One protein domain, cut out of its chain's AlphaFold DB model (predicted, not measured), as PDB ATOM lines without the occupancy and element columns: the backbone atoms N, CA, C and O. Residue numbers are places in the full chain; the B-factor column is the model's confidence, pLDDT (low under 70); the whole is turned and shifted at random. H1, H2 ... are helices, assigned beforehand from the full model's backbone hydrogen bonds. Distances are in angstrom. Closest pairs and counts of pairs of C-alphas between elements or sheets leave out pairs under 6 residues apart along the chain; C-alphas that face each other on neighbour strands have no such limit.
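What this domain is: This is residues 33 to 135 of the 243 residues of an uncharacterized protein of Chryseotalea sanaruensis (UniProt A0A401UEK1). Two long helices, H4 and H5, make a loose V that narrows where Ala 82 comes near His 95, and H3 crosses its open end. H7 packs on H3 over one side of the V; H2 packs on H5 on the other side, and H1 packs on H3. The unnamed residues 126 to 135 run from H7 toward the end of the model where H5 begins. The printed part has 103 residues with seven named helices, in the order H1 to H7, and no named strand; its class is all helix, with mostly crossed packing. It is compact, with a radius of gyration of the C-alphas of 13.4 A and spans of 38 by 28 by 21 A.

How they stand to each other: H1, residues 36 to 44, touches H3, residues 58 to 67, at a steep tilt of 62 degrees, the same way; their closest C-alphas, of Met 39 and Glu 60, are 5.1 A apart. H3 is the hub, touching four other helices. H2, residues 51 to 55, touches H5, residues 89 to 107, with the C-alphas of Ser 55 and Phe 102 closest at 4.4 A. H4, residues 69 to 82, touches H3 only at the corner, with residues 71 to 75 alone; the closest C-alphas, of Ile 65 and Gln 72, are 4.8 A apart. H4 and H5 are close but not clearly touching, at a steep tilt of 43 degrees, opposite ways; the C-alphas of Ala 82 and His 95 are closest at 6.1 A. H5, with residues 102 to 106 alone, only just touches H3, with 3 pairs of C-alphas within 8 A; the closest are those of Thr 58 and Ile 106, at 6.4 A. H6, residues 112 to 115, touches no helix but is near H3. H7, residues 117 to 125, is about perpendicular to H3 at 74 degrees and touches it, with the C-alphas of Glu 66 and Ser 119 closest at 5.1 A. H5 and H7 are only just apart, at 8.5 A. Every O i to N i+4 pair is within hydrogen-bond range in H1, H2, H3, H4, H5 and H7; H6 is too short for such a pair.

Where its parts are: H1 begins at C-alpha 36, (1.004, 11.510, 97.237), and measures 12.3 A from first to last C-alpha. H2 measures 6.4 A, H3 14.2 A and H4 20.2 A. H5, the longest, measures 27.0 A from C-alpha 89 at (-9.001, 0.976, 129.999). H6 measures 5.0 A, and H7 12.4 A, ending at C-alpha 125, (11.829, -0.020, 118.782).

The domain as a whole: The two C-alphas farthest apart are those of Ser 36 and Phe 135, at 39.5 A. The printed part has no cut, and no link is long. The mean pLDDT of the printed part is 87.3; residues 33, 110 and 129 to 134 are under 70.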
ATOM      1  N   GLY A  33      -1.371   0.687  97.113       68.75
ATOM      2  CA  GLY A  33      -0.435   1.595  96.437       68.75
ATOM      3  C   GLY A  33      -0.111   2.888  97.207       68.75
ATOM      4  O   GLY A  33      -0.778   3.245  98.172       68.75
ATOM      5  N   TYR A  34       0.920   3.603  96.758       82.94
ATOM      6  CA  TYR A  34       1.289   4.932  97.259       82.94
ATOM      7  C   TYR A  34       0.391   6.035  96.673       82.94
ATOM      8  O   TYR A  34       0.228   6.118  95.452       82.94
ATOM      9  N   ASP A  35      -0.113   6.931  97.521       88.19
ATOM     10  CA  ASP A  35      -0.843   8.142  97.133       88.19
ATOM     11  C   ASP A  35      -0.164   9.398  97.716       88.19
ATOM     12  O   ASP A  35      -0.058   9.593  98.930       88.19
ATOM     13  N   SER A  36       0.306  10.286  96.834       88.75
ATOM     14  CA  SER A  36       1.004  11.510  97.237       88.75
ATOM     15  C   SER A  36       0.111  12.503  97.981       88.75
ATOM     16  O   SER A  36       0.613  13.234  98.831       88.75
ATOM     17  N   ALA A  37      -1.192  12.535  97.701       88.50
ATOM     18  CA  ALA A  37      -2.118  13.434  98.377       88.50
ATOM     19  C   ALA A  37      -2.403  12.963  99.811       88.50
ATOM     20  O   ALA A  37      -2.483  13.796 100.716       88.50
ATOM     21  N   LEU A  38      -2.484  11.643 100.036       90.19
ATOM     22  CA  LEU A  38      -2.542  11.073 101.387       90.19
ATOM     23  C   LEU A  38      -1.264  11.370 102.174       90.19
ATOM     24  O   LEU A  38      -1.347  11.798 103.321       90.19
ATOM     25  N   MET A  39      -0.093  11.223 101.551       92.44
ATOM     26  CA  MET A  39       1.183  11.540 102.195       92.44
ATOM     27  C   MET A  39       1.252  13.007 102.655       92.44
ATOM     28  O   MET A  39       1.591  13.282 103.805       92.44
ATOM     29  N   GLU A  40       0.914  13.955 101.779       92.81
ATOM     30  CA  GLU A  40       0.927  15.384 102.124       92.81
ATOM     31  C   GLU A  40      -0.109  15.734 103.200       92.81
ATOM     32  O   GLU A  40       0.158  16.550 104.082       92.81
ATOM     33  N   TYR A  41      -1.264  15.069 103.193       92.00
ATOM     34  CA  TYR A  41      -2.250  15.206 104.259       92.00
ATOM     35  C   TYR A  41      -1.734  14.679 105.603       92.00
ATOM     36  O   TYR A  41      -1.819  15.395 106.596       92.00
ATOM     37  N   ILE A  42      -1.121  13.491 105.646       94.12
ATOM     38  CA  ILE A  42      -0.542  12.924 106.877       94.12
ATOM     39  C   ILE A  42       0.538  13.848 107.454       94.12
ATOM     40  O   ILE A  42       0.573  14.063 108.667       94.12
ATOM     41  N   LYS A  43       1.390  14.430 106.598       94.69
ATOM     42  CA  LYS A  43       2.388  15.430 107.008       94.69
ATOM     43  C   LYS A  43       1.732  16.670 107.606       94.69
ATOM     44  O   LYS A  43       2.110  17.096 108.696       94.69
ATOM     45  N   LYS A  44       0.735  17.235 106.914       93.44
ATOM     46  CA  LYS A  44       0.002  18.425 107.367       93.44
ATOM     47  C   LYS A  44      -0.667  18.194 108.723       93.44
ATOM     48  O   LYS A  44      -0.552  19.041 109.605       93.44
ATOM     49  N   GLU A  45      -1.315  17.045 108.888       92.06
ATOM     50  CA  GLU A  45      -1.978  16.644 110.130       92.06
ATOM     51  C   GLU A  45      -0.994  16.117 111.187       92.06
ATOM     52  O   GLU A  45      -1.402  15.805 112.302       92.06
ATOM     53  N   LYS A  46       0.305  16.006 110.873       95.00
ATOM     54  CA  LYS A  46       1.348  15.491 111.776       95.00
ATOM     55  C   LYS A  46       0.968  14.145 112.403       95.00
ATOM     56  O   LYS A  46       1.092  13.954 113.613       95.00
ATOM     57  N   PHE A  47       0.471  13.226 111.574       94.56
ATOM     58  CA  PHE A  47      -0.047  11.913 111.987       94.56
ATOM     59  C   PHE A  47      -1.251  11.952 112.947       94.56
ATOM     60  O   PHE A  47      -1.545  10.944 113.586       94.56
ATOM     61  N   ASN A  48      -1.981  13.065 113.059       90.94
ATOM     62  CA  ASN A  48      -3.184  13.170 113.895       90.94
ATOM     63  C   ASN A  48      -4.426  12.529 113.236       90.94
ATOM     64  O   ASN A  48      -5.478  13.150 113.132       90.94
ATOM     65  N   LEU A  49      -4.262  11.295 112.767       89.62
ATOM     66  CA  LEU A  49      -5.318  10.390 112.310       89.62
ATOM     67  C   LEU A  49      -5.465   9.250 113.312       89.62
ATOM     68  O   LEU A  49      -4.562   9.043 114.138       89.62
ATOM     69  N   GLU A  50      -6.555   8.493 113.237       88.94
ATOM     70  CA  GLU A  50      -6.678   7.281 114.045       88.94
ATOM     71  C   GLU A  50      -5.642   6.225 113.635       88.94
ATOM     72  O   GLU A  50      -5.143   6.209 112.505       88.94
ATOM     73  N   LEU A  51      -5.231   5.366 114.572       90.38
ATOM     74  CA  LEU A  51      -4.152   4.413 114.294       90.38
ATOM     75  C   LEU A  51      -4.587   3.385 113.245       90.38
ATOM     76  O   LEU A  51      -3.780   3.003 112.387       90.38
ATOM     77  N   TYR A  52      -5.861   2.982 113.244       89.69
ATOM     78  CA  TYR A  52      -6.368   2.143 112.161       89.69
ATOM     79  C   TYR A  52      -6.346   2.867 110.809       89.69
ATOM     80  O   TYR A  52      -6.047   2.233 109.803       89.69
ATOM     81  N   GLU A  53      -6.580   4.181 110.751       91.81
ATOM     82  CA  GLU A  53      -6.501   4.951 109.501       91.81
ATOM     83  C   GLU A  53      -5.073   4.971 108.958       91.81
ATOM     84  O   GLU A  53      -4.847   4.705 107.776       91.81
ATOM     85  N   LEU A  54      -4.086   5.188 109.835       93.19
ATOM     86  CA  LEU A  54      -2.667   5.096 109.478       93.19
ATOM     87  C   LEU A  54      -2.284   3.702 108.956       93.19
ATOM     88  O   LEU A  54      -1.372   3.579 108.138       93.19
ATOM     89  N   SER A  55      -3.005   2.655 109.364       91.56
ATOM     90  CA  SER A  55      -2.801   1.278 108.886       91.56
ATOM     91  C   SER A  55      -3.188   1.089 107.419       91.56
ATOM     92  O   SER A  55      -2.630   0.229 106.741       91.56
ATOM     93  N   PHE A  56      -4.079   1.926 106.892       91.44
ATOM     94  CA  PHE A  56      -4.412   1.965 105.466       91.44
ATOM     95  C   PHE A  56      -3.496   2.896 104.661       91.44
ATOM     96  O   PHE A  56      -3.640   3.007 103.440       91.44
ATOM     97  N   CYS A  57      -2.528   3.533 105.320       92.69
ATOM     98  CA  CYS A  57      -1.544   4.437 104.728       92.69
ATOM     99  C   CYS A  57      -0.103   4.023 105.067       92.69
ATOM    100  O   CYS A  57       0.772   4.875 105.216       92.69
ATOM    101  N   THR A  58       0.160   2.724 105.242       91.81
ATOM    102  CA  THR A  58       1.463   2.229 105.721       91.81
ATOM    103  C   THR A  58       2.628   2.656 104.838       91.81
ATOM    104  O   THR A  58       3.668   3.041 105.362       91.81
ATOM    105  N   GLU A  59       2.470   2.656 103.514       91.38
ATOM    106  CA  GLU A  59       3.529   3.108 102.606       91.38
ATOM    107  C   GLU A  59       3.819   4.600 102.753       91.38
ATOM    108  O   GLU A  59       4.979   5.005 102.824       91.38
ATOM    109  N   GLU A  60       2.769   5.418 102.818       94.06
ATOM    110  CA  GLU A  60       2.888   6.857 103.013       94.06
ATOM    111  C   GLU A  60       3.536   7.163 104.370       94.06
ATOM    112  O   GLU A  60       4.473   7.959 104.431       94.06
ATOM    113  N   VAL A  61       3.104   6.485 105.438       95.06
ATOM    114  CA  VAL A  61       3.659   6.612 106.794       95.06
ATOM    115  C   VAL A  61       5.142   6.254 106.814       95.06
ATOM    116  O   VAL A  61       5.956   7.069 107.253       95.06
ATOM    117  N   LEU A  62       5.512   5.078 106.299       94.19
ATOM    118  CA  LEU A  62       6.905   4.630 106.258       94.19
ATOM    119  C   LEU A  62       7.764   5.604 105.451       94.19
ATOM    120  O   LEU A  62       8.815   6.023 105.917       94.19
ATOM    121  N   LYS A  63       7.305   6.053 104.283       93.75
ATOM    122  CA  LYS A  63       8.068   7.005 103.470       93.75
ATOM    123  C   LYS A  63       8.284   8.348 104.172       93.75
ATOM    124  O   LYS A  63       9.376   8.907 104.081       93.75
ATOM    125  N   ILE A  64       7.269   8.870 104.863       95.62
ATOM    126  CA  ILE A  64       7.382  10.127 105.617       95.62
ATOM    127  C   ILE A  64       8.442   9.983 106.715       95.62
ATOM    128  O   ILE A  64       9.361  10.802 106.780       95.62
ATOM    129  N   ILE A  65       8.341   8.928 107.527       95.69
ATOM    130  CA  ILE A  65       9.276   8.632 108.623       95.69
ATOM    131  C   ILE A  65      10.698   8.432 108.075       95.69
ATOM    132  O   ILE A  65      11.657   8.935 108.660       95.69
ATOM    133  N   GLU A  66      10.855   7.769 106.928       95.00
ATOM    134  CA  GLU A  66      12.164   7.505 106.316       95.00
ATOM    135  C   GLU A  66      12.880   8.802 105.925       95.00
ATOM    136  O   GLU A  66      14.108   8.896 106.003       95.00
ATOM    137  N   SER A  67      12.100   9.797 105.497       91.69
ATOM    138  CA  SER A  67      12.607  11.006 104.852       91.69
ATOM    139  C   SER A  67      13.046  12.121 105.808       91.69
ATOM    140  O   SER A  67      13.900  12.917 105.424       91.69
ATOM    141  N   ASP A  68      12.496  12.204 107.025       91.88
ATOM    142  CA  ASP A  68      12.655  13.396 107.875       91.88
ATOM    143  C   ASP A  68      12.478  13.094 109.375       91.88
ATOM    144  O   ASP A  68      11.427  12.635 109.829       91.88
ATOM    145  N   SER A  69      13.494  13.436 110.173       91.62
ATOM    146  CA  SER A  69      13.516  13.258 111.632       91.62
ATOM    147  C   SER A  69      12.439  14.037 112.400       91.62
ATOM    148  O   SER A  69      12.052  13.645 113.501       91.62
ATOM    149  N   THR A  70      11.930  15.138 111.849       94.38
ATOM    150  CA  THR A  70      10.833  15.910 112.452       94.38
ATOM    151  C   THR A  70       9.557  15.082 112.453       94.38
ATOM    152  O   THR A  70       8.929  14.903 113.498       94.38
ATOM    153  N   TYR A  71       9.224  14.495 111.303       94.88
ATOM    154  CA  TYR A  71       8.053  13.638 111.175       94.88
ATOM    155  C   TYR A  71       8.218  12.311 111.923       94.88
ATOM    156  O   TYR A  71       7.235  11.796 112.450       94.88
ATOM    157  N   GLN A  72       9.445  11.793 112.066       94.50
ATOM    158  CA  GLN A  72       9.717  10.667 112.973       94.50
ATOM    159  C   GLN A  72       9.266  10.987 114.404       94.50
ATOM    160  O   GLN A  72       8.542  10.205 115.018       94.50
ATOM    161  N   ASN A  73       9.644  12.158 114.927       95.06
ATOM    162  CA  ASN A  73       9.258  12.580 116.273       95.06
ATOM    163  C   ASN A  73       7.743  12.763 116.415       95.06
ATOM    164  O   ASN A  73       7.181  12.407 117.452       95.06
ATOM    165  N   ASP A  74       7.074  13.304 115.397       96.38
ATOM    166  CA  ASP A  74       5.618  13.465 115.409       96.38
ATOM    167  C   ASP A  74       4.896  12.109 115.386       96.38
ATOM    168  O   ASP A  74       3.971  11.896 116.174       96.38
ATOM    169  N   PHE A  75       5.381  11.149 114.593       96.00
ATOM    170  CA  PHE A  75       4.873   9.778 114.602       96.00
ATOM    171  C   PHE A  75       5.064   9.102 115.968       96.00
ATOM    172  O   PHE A  75       4.108   8.582 116.541       96.00
ATOM    173  N   ILE A  76       6.266   9.174 116.552       94.62
ATOM    174  CA  ILE A  76       6.552   8.619 117.888       94.62
ATOM    175  C   ILE A  76       5.617   9.235 118.940       94.62
ATOM    176  O   ILE A  76       5.053   8.520 119.772       94.62
ATOM    177  N   LYS A  77       5.399  10.557 118.899       94.06
ATOM    178  CA  LYS A  77       4.449  11.240 119.790       94.06
ATOM    179  C   LYS A  77       3.019  10.744 119.590       94.06
ATOM    180  O   LYS A  77       2.321  10.563 120.587       94.06
ATOM    181  N   ARG A  78       2.574  10.530 118.346       93.88
ATOM    182  CA  ARG A  78       1.235  10.002 118.043       93.88
ATOM    183  C   ARG A  78       1.035   8.609 118.633       93.88
ATOM    184  O   ARG A  78       0.013   8.386 119.283       93.88
ATOM    185  N   ILE A  79       2.007   7.714 118.438       93.31
ATOM    186  CA  ILE A  79       1.969   6.359 118.997       93.31
ATOM    187  C   ILE A  79       1.938   6.432 120.524       93.31
ATOM    188  O   ILE A  79       1.015   5.912 121.135       93.31
ATOM    189  N   ASN A  80       2.854   7.168 121.156       91.19
ATOM    190  CA  ASN A  80       2.882   7.289 122.617       91.19
ATOM    191  C   ASN A  80       1.592   7.889 123.202       91.19
ATOM    192  O   ASN A  80       1.162   7.476 124.275       91.19
ATOM    193  N   ARG A  81       0.948   8.834 122.500       90.56
ATOM    194  CA  ARG A  81      -0.332   9.421 122.928       90.56
ATOM    195  C   ARG A  81      -1.468   8.399 122.935       90.56
ATOM    196  O   ARG A  81      -2.272   8.432 123.858       90.56
ATOM    197  N   ALA A  82      -1.513   7.489 121.959       89.00
ATOM    198  CA  ALA A  82      -2.519   6.421 121.903       89.00
ATOM    199  C   ALA A  82      -2.438   5.459 123.103       89.00
ATOM    200  O   ALA A  82      -3.394   4.762 123.421       89.00
ATOM    201  N   PHE A  83      -1.296   5.430 123.791       88.31
ATOM    202  CA  PHE A  83      -1.057   4.568 124.948       88.31
ATOM    203  C   PHE A  83      -0.789   5.370 126.227       88.31
ATOM    204  O   PHE A  83      -0.181   4.863 127.174       88.31
ATOM    205  N   ASP A  84      -1.258   6.621 126.291       88.25
ATOM    206  CA  ASP A  84      -1.132   7.446 127.489       88.25
ATOM    207  C   ASP A  84      -1.836   6.777 128.686       88.25
ATOM    208  O   ASP A  84      -2.965   6.279 128.612       88.25
ATOM    209  N   LYS A  85      -1.161   6.775 129.839       85.38
ATOM    210  CA  LYS A  85      -1.666   6.176 131.084       85.38
ATOM    211  C   LYS A  85      -2.963   6.814 131.596       85.38
ATOM    212  O   LYS A  85      -3.634   6.207 132.423       85.38
ATOM    213  N   ARG A  86      -3.289   8.029 131.147       89.38
ATOM    214  CA  ARG A  86      -4.500   8.770 131.530       89.38
ATOM    215  C   ARG A  86      -5.749   8.328 130.773       89.38
ATOM    216  O   ARG A  86      -6.839   8.645 131.227       89.38
ATOM    217  N   LEU A  87      -5.596   7.615 129.656       88.00
ATOM    218  CA  LEU A  87      -6.728   7.085 128.894       88.00
ATOM    219  C   LEU A  87      -7.534   6.079 129.731       88.00
ATOM    220  O   LEU A  87      -7.025   5.501 130.701       88.00
ATOM    221  N   SER A  88      -8.786   5.838 129.361       89.12
ATOM    222  CA  SER A  88      -9.573   4.768 129.971       89.12
ATOM    223  C   SER A  88      -9.010   3.390 129.590       89.12
ATOM    224  O   SER A  88      -8.215   3.236 128.656       89.12
ATOM    225  N   GLU A  89      -9.385   2.352 130.340       88.38
ATOM    226  CA  GLU A  89      -9.001   0.976 129.999       88.38
ATOM    227  C   GLU A  89      -9.559   0.562 128.632       88.38
ATOM    228  O   GLU A  89      -8.844  -0.032 127.827       88.38
ATOM    229  N   SER A  90     -10.800   0.954 128.339       90.00
ATOM    230  CA  SER A  90     -11.475   0.692 127.068       90.00
ATOM    231  C   SER A  90     -10.809   1.412 125.893       90.00
ATOM    232  O   SER A  90     -10.601   0.794 124.854       90.00
ATOM    233  N   GLN A  91     -10.369   2.663 126.067       89.31
ATOM    234  CA  GLN A  91      -9.588   3.383 125.049       89.31
ATOM    235  C   GLN A  91      -8.275   2.675 124.729       89.31
ATOM    236  O   GLN A  91      -7.989   2.383 123.569       89.31
ATOM    237  N   ARG A  92      -7.491   2.314 125.752       87.31
ATOM    238  CA  ARG A  92      -6.238   1.571 125.536       87.31
ATOM    239  C   ARG A  92      -6.466   0.206 124.892       87.31
ATOM    240  O   ARG A  92      -5.622  -0.243 124.119       87.31
ATOM    241  N   TYR A  93      -7.578  -0.452 125.207       87.31
ATOM    242  CA  TYR A  93      -7.951  -1.727 124.603       87.31
ATOM    243  C   TYR A  93      -8.206  -1.597 123.097       87.31
ATOM    244  O   TYR A  93      -7.632  -2.358 122.322       87.31
ATOM    245  N   PHE A  94      -8.958  -0.582 122.663       88.44
ATOM    246  CA  PHE A  94      -9.156  -0.298 121.236       88.44
ATOM    247  C   PHE A  94      -7.856   0.115 120.538       88.44
ATOM    248  O   PHE A  94      -7.498  -0.486 119.526       88.44
ATOM    249  N   HIS A  95      -7.077   1.025 121.126       89.56
ATOM    250  CA  HIS A  95      -5.787   1.435 120.557       89.56
ATOM    251  C   HIS A  95      -4.789   0.276 120.426       89.56
ATOM    252  O   HIS A  95      -3.963   0.264 119.512       89.56
ATOM    253  N   THR A  96      -4.882  -0.738 121.294       87.56
ATOM    254  CA  THR A  96      -4.100  -1.974 121.159       87.56
ATOM    255  C   THR A  96      -4.480  -2.729 119.888       87.56
ATOM    256  O   THR A  96      -3.587  -3.132 119.141       87.56
ATOM    257  N   PHE A  97      -5.774  -2.887 119.597       86.50
ATOM    258  CA  PHE A  97      -6.218  -3.522 118.356       86.50
ATOM    259  C   PHE A  97      -5.785  -2.752 117.116       86.50
ATOM    260  O   PHE A  97      -5.289  -3.360 116.171       86.50
ATOM    261  N   GLU A  98      -5.919  -1.428 117.132       89.31
ATOM    262  CA  GLU A  98      -5.474  -0.588 116.023       89.31
ATOM    263  C   GLU A  98      -3.968  -0.715 115.778       89.31
ATOM    264  O   GLU A  98      -3.534  -0.850 114.638       89.31
ATOM    265  N   TYR A  99      -3.158  -0.711 116.839       89.69
ATOM    266  CA  TYR A  99      -1.708  -0.829 116.708       89.69
ATOM    267  C   TYR A  99      -1.279  -2.224 116.247       89.69
ATOM    268  O   TYR A  99      -0.408  -2.349 115.388       89.69
ATOM    269  N   VAL A 100      -1.914  -3.285 116.750       86.81
ATOM    270  CA  VAL A 100      -1.691  -4.649 116.241       86.81
ATOM    271  C   VAL A 100      -2.074  -4.733 114.765       86.81
ATOM    272  O   VAL A 100      -1.328  -5.298 113.967       86.81
ATOM    273  N   PHE A 101      -3.199  -4.130 114.378       87.62
ATOM    274  CA  PHE A 101      -3.616  -4.055 112.984       87.62
ATOM    275  C   PHE A 101      -2.594  -3.299 112.121       87.62
ATOM    276  O   PHE A 101      -2.196  -3.808 111.074       87.62
ATOM    277  N   PHE A 102      -2.082  -2.161 112.591       89.62
ATOM    278  CA  PHE A 102      -1.021  -1.390 111.937       89.62
ATOM    279  C   PHE A 102       0.238  -2.227 111.678       89.62
ATOM    280  O   PHE A 102       0.731  -2.293 110.548       89.62
ATOM    281  N   LEU A 103       0.729  -2.932 112.702       87.75
ATOM    282  CA  LEU A 103       1.889  -3.821 112.583       87.75
ATOM    283  C   LEU A 103       1.623  -4.986 111.619       87.75
ATOM    284  O   LEU A 103       2.492  -5.351 110.820       87.75
ATOM    285  N   ASN A 104       0.408  -5.538 111.632       86.19
ATOM    286  CA  ASN A 104       0.004  -6.575 110.689       86.19
ATOM    287  C   ASN A 104       0.033  -6.049 109.248       86.19
ATOM    288  O   ASN A 104       0.617  -6.701 108.385       86.19
ATOM    289  N   GLN A 105      -0.491  -4.848 108.984       85.94
ATOM    290  CA  GLN A 105      -0.436  -4.242 107.649       85.94
ATOM    291  C   GLN A 105       1.008  -4.049 107.172       85.94
ATOM    292  O   GLN A 105       1.325  -4.384 106.031       85.94
ATOM    293  N   ILE A 106       1.916  -3.617 108.049       87.00
ATOM    294  CA  ILE A 106       3.346  -3.506 107.723       87.00
ATOM    295  C   ILE A 106       3.948  -4.873 107.367       87.00
ATOM    296  O   ILE A 106       4.656  -4.993 106.366       87.00
ATOM    297  N   SER A 107       3.662  -5.910 108.158       80.31
ATOM    298  CA  SER A 107       4.258  -7.242 107.971       80.31
ATOM    299  C   SER A 107       3.752  -7.987 106.732       80.31
ATOM    300  O   SER A 107       4.466  -8.835 106.193       80.31
ATOM    301  N   THR A 108       2.559  -7.654 106.226       73.19
ATOM    302  CA  THR A 108       2.027  -8.268 104.995       73.19
ATOM    303  C   THR A 108       2.847  -7.931 103.745       73.19
ATOM    304  O   THR A 108       2.779  -8.661 102.752       73.19
ATOM    305  N   ILE A 109       3.669  -6.875 103.781       70.50
ATOM    306  CA  ILE A 109       4.408  -6.374 102.618       70.50
ATOM    307  C   ILE A 109       5.903  -6.679 102.778       70.50
ATOM    308  O   ILE A 109       6.663  -5.971 103.438       70.50
ATOM    309  N   LYS A 110       6.342  -7.759 102.120       65.25
ATOM    310  CA  LYS A 110       7.662  -8.398 102.309       65.25
ATOM    311  C   LYS A 110       8.887  -7.499 102.076       65.25
ATOM    312  O   LYS A 110       9.961  -7.822 102.572       65.25
ATOM    313  N   ASN A 111       8.752  -6.389 101.351       76.38
ATOM    314  CA  ASN A 111       9.902  -5.602 100.887       76.38
ATOM    315  C   ASN A 111      10.151  -4.309 101.672       76.38
ATOM    316  O   ASN A 111      11.160  -3.645 101.429       76.38
ATOM    317  N   TYR A 112       9.298  -3.937 102.632       83.50
ATOM    318  CA  TYR A 112       9.489  -2.678 103.359       83.50
ATOM    319  C   TYR A 112      10.791  -2.621 104.151       83.50
ATOM    320  O   TYR A 112      11.376  -1.548 104.249       83.50
ATOM    321  N   LYS A 113      11.321  -3.763 104.604       84.19
ATOM    322  CA  LYS A 113      12.633  -3.830 105.271       84.19
ATOM    323  C   LYS A 113      13.793  -3.357 104.398       84.19
ATOM    324  O   LYS A 113      14.795  -2.891 104.925       84.19
ATOM    325  N   ILE A 114      13.644  -3.458 103.080       87.50
ATOM    326  CA  ILE A 114      14.644  -3.010 102.107       87.50
ATOM    327  C   ILE A 114      14.404  -1.544 101.733       87.50
ATOM    328  O   ILE A 114      15.358  -0.781 101.625       87.50
ATOM    329  N   ILE A 115      13.142  -1.152 101.533       88.75
ATOM    330  CA  ILE A 115      12.779   0.171 100.994       88.75
ATOM    331  C   ILE A 115      12.797   1.259 102.083       88.75
ATOM    332  O   ILE A 115      13.242   2.374 101.822       88.75
ATOM    333  N   TYR A 116      12.342   0.934 103.298       92.38
ATOM    334  CA  TYR A 116      12.174   1.871 104.419       92.38
ATOM    335  C   TYR A 116      12.836   1.348 105.713       92.38
ATOM    336  O   TYR A 116      12.159   1.130 106.727       92.38
ATOM    337  N   PRO A 117      14.156   1.077 105.697       92.19
ATOM    338  CA  PRO A 117      14.838   0.415 106.806       92.19
ATOM    339  C   PRO A 117      14.841   1.242 108.100       92.19
ATOM    340  O   PRO A 117      14.690   0.665 109.180       92.19
ATOM    341  N   LYS A 118      14.986   2.575 108.033       93.19
ATOM    342  CA  LYS A 118      15.006   3.420 109.242       93.19
ATOM    343  C   LYS A 118      13.633   3.469 109.893       93.19
ATOM    344  O   LYS A 118      13.519   3.388 111.113       93.19
ATOM    345  N   SER A 119      12.597   3.573 109.073       94.38
ATOM    346  CA  SER A 119      11.211   3.648 109.529       94.38
ATOM    347  C   SER A 119      10.794   2.390 110.269       94.38
ATOM    348  O   SER A 119      10.201   2.467 111.342       94.38
ATOM    349  N   LEU A 120      11.165   1.228 109.732       92.31
ATOM    350  CA  LEU A 120      10.900  -0.042 110.395       92.31
ATOM    351  C   LEU A 120      11.692  -0.203 111.681       92.31
ATOM    352  O   LEU A 120      11.112  -0.626 112.672       92.31
ATOM    353  N   LEU A 121      12.964   0.202 111.707       91.88
ATOM    354  CA  LEU A 121      13.742   0.190 112.944       91.88
ATOM    355  C   LEU A 121      13.082   1.050 114.036       91.88
ATOM    356  O   LEU A 121      13.037   0.649 115.195       91.88
ATOM    357  N   ILE A 122      12.547   2.223 113.682       92.56
ATOM    358  CA  ILE A 122      11.797   3.070 114.621       92.56
ATOM    359  C   ILE A 122      10.560   2.327 115.138       92.56
ATOM    360  O   ILE A 122      10.352   2.282 116.346       92.56
ATOM    361  N   ILE A 123       9.770   1.721 114.249       91.31
ATOM    362  CA  ILE A 123       8.540   1.004 114.615       91.31
ATOM    363  C   ILE A 123       8.831  -0.231 115.478       91.31
ATOM    364  O   ILE A 123       8.139  -0.451 116.465       91.31
ATOM    365  N   GLU A 124       9.869  -1.006 115.165       87.94
ATOM    366  CA  GLU A 124      10.303  -2.167 115.962       87.94
ATOM    367  C   GLU A 124      10.751  -1.748 117.379       87.94
ATOM    368  O   GLU A 124      10.490  -2.448 118.364       87.94
ATOM    369  N   ASN A 125      11.384  -0.577 117.502       89.12
ATOM    370  CA  ASN A 125      11.829  -0.020 118.782       89.12
ATOM    371  C   ASN A 125      10.712   0.675 119.574       89.12
ATOM    372  O   ASN A 125      10.869   0.914 120.775       89.12
ATOM    373  N   LEU A 126       9.582   0.996 118.939       86.25
ATOM    374  CA  LEU A 126       8.402   1.467 119.644       86.25
ATOM    375  C   LEU A 126       7.827   0.303 120.455       86.25
ATOM    376  O   LEU A 126       7.274  -0.654 119.921       86.25
ATOM    377  N   GLN A 127       7.925   0.419 121.779       74.56
ATOM    378  CA  GLN A 127       7.376  -0.539 122.739       74.56
ATOM    379  C   GLN A 127       6.205   0.075 123.531       74.56
ATOM    380  O   GLN A 127       6.248   0.090 124.766       74.56
ATOM    381  N   PRO A 128       5.160   0.619 122.871       74.62
ATOM    382  CA  PRO A 128       4.010   1.161 123.588       74.62
ATOM    383  C   PRO A 128       3.171   0.046 124.236       74.62
ATOM    384  O   PRO A 128       2.419   0.295 125.178       74.62
ATOM    385  N   LEU A 129       3.325  -1.198 123.765       64.00
ATOM    386  CA  LEU A 129       2.627  -2.370 124.277       64.00
ATOM    387  C   LEU A 129       3.246  -2.848 125.592       64.00
ATOM    388  O   LEU A 129       4.138  -3.693 125.623       64.00
ATOM    389  N   LYS A 130       2.713  -2.342 126.702       53.69
ATOM    390  CA  LYS A 130       2.795  -3.010 128.004       53.69
ATOM    391  C   LYS A 130       1.444  -2.930 128.711       53.69
ATOM    392  O   LYS A 130       1.249  -2.016 129.511       53.69
ATOM    393  N   ARG A 131       0.531  -3.869 128.407       52.72
ATOM    394  CA  ARG A 131      -0.445  -4.505 129.332       52.72
ATOM    395  C   ARG A 131      -1.469  -5.381 128.595       52.72
ATOM    396  O   ARG A 131      -2.090  -4.934 127.637       52.72
ATOM    397  N   ASP A 132      -1.684  -6.584 129.128       53.78
ATOM    398  CA  ASP A 132      -2.733  -7.530 128.735       53.78
ATOM    399  C   ASP A 132      -4.099  -7.081 129.279       53.78
ATOM    400  O   ASP A 132      -4.563  -7.555 130.319       53.78
ATOM    401  N   TYR A 133      -4.757  -6.136 128.608       57.12
ATOM    402  CA  TYR A 133      -6.160  -5.847 128.907       57.12
ATOM    403  C   TYR A 133      -7.017  -6.933 128.256       57.12
ATOM    404  O   TYR A 133      -7.202  -6.951 127.041       57.12
ATOM    405  N   THR A 134      -7.508  -7.877 129.058       65.25
ATOM    406  CA  THR A 134      -8.430  -8.920 128.600       65.25
ATOM    407  C   THR A 134      -9.794  -8.694 129.240       65.25
ATOM    408  O   THR A 134      -9.974  -8.835 130.448       65.25
ATOM    409  N   PHE A 135     -10.777  -8.326 128.423       74.19
ATOM    410  CA  PHE A 135     -12.168  -8.252 128.855       74.19
ATOM    411  C   PHE A 135     -12.849  -9.601 128.624       74.19
ATOM    412  O   PHE A 135     -12.689 -10.216 127.575       74.19
TER     413      PHE A 135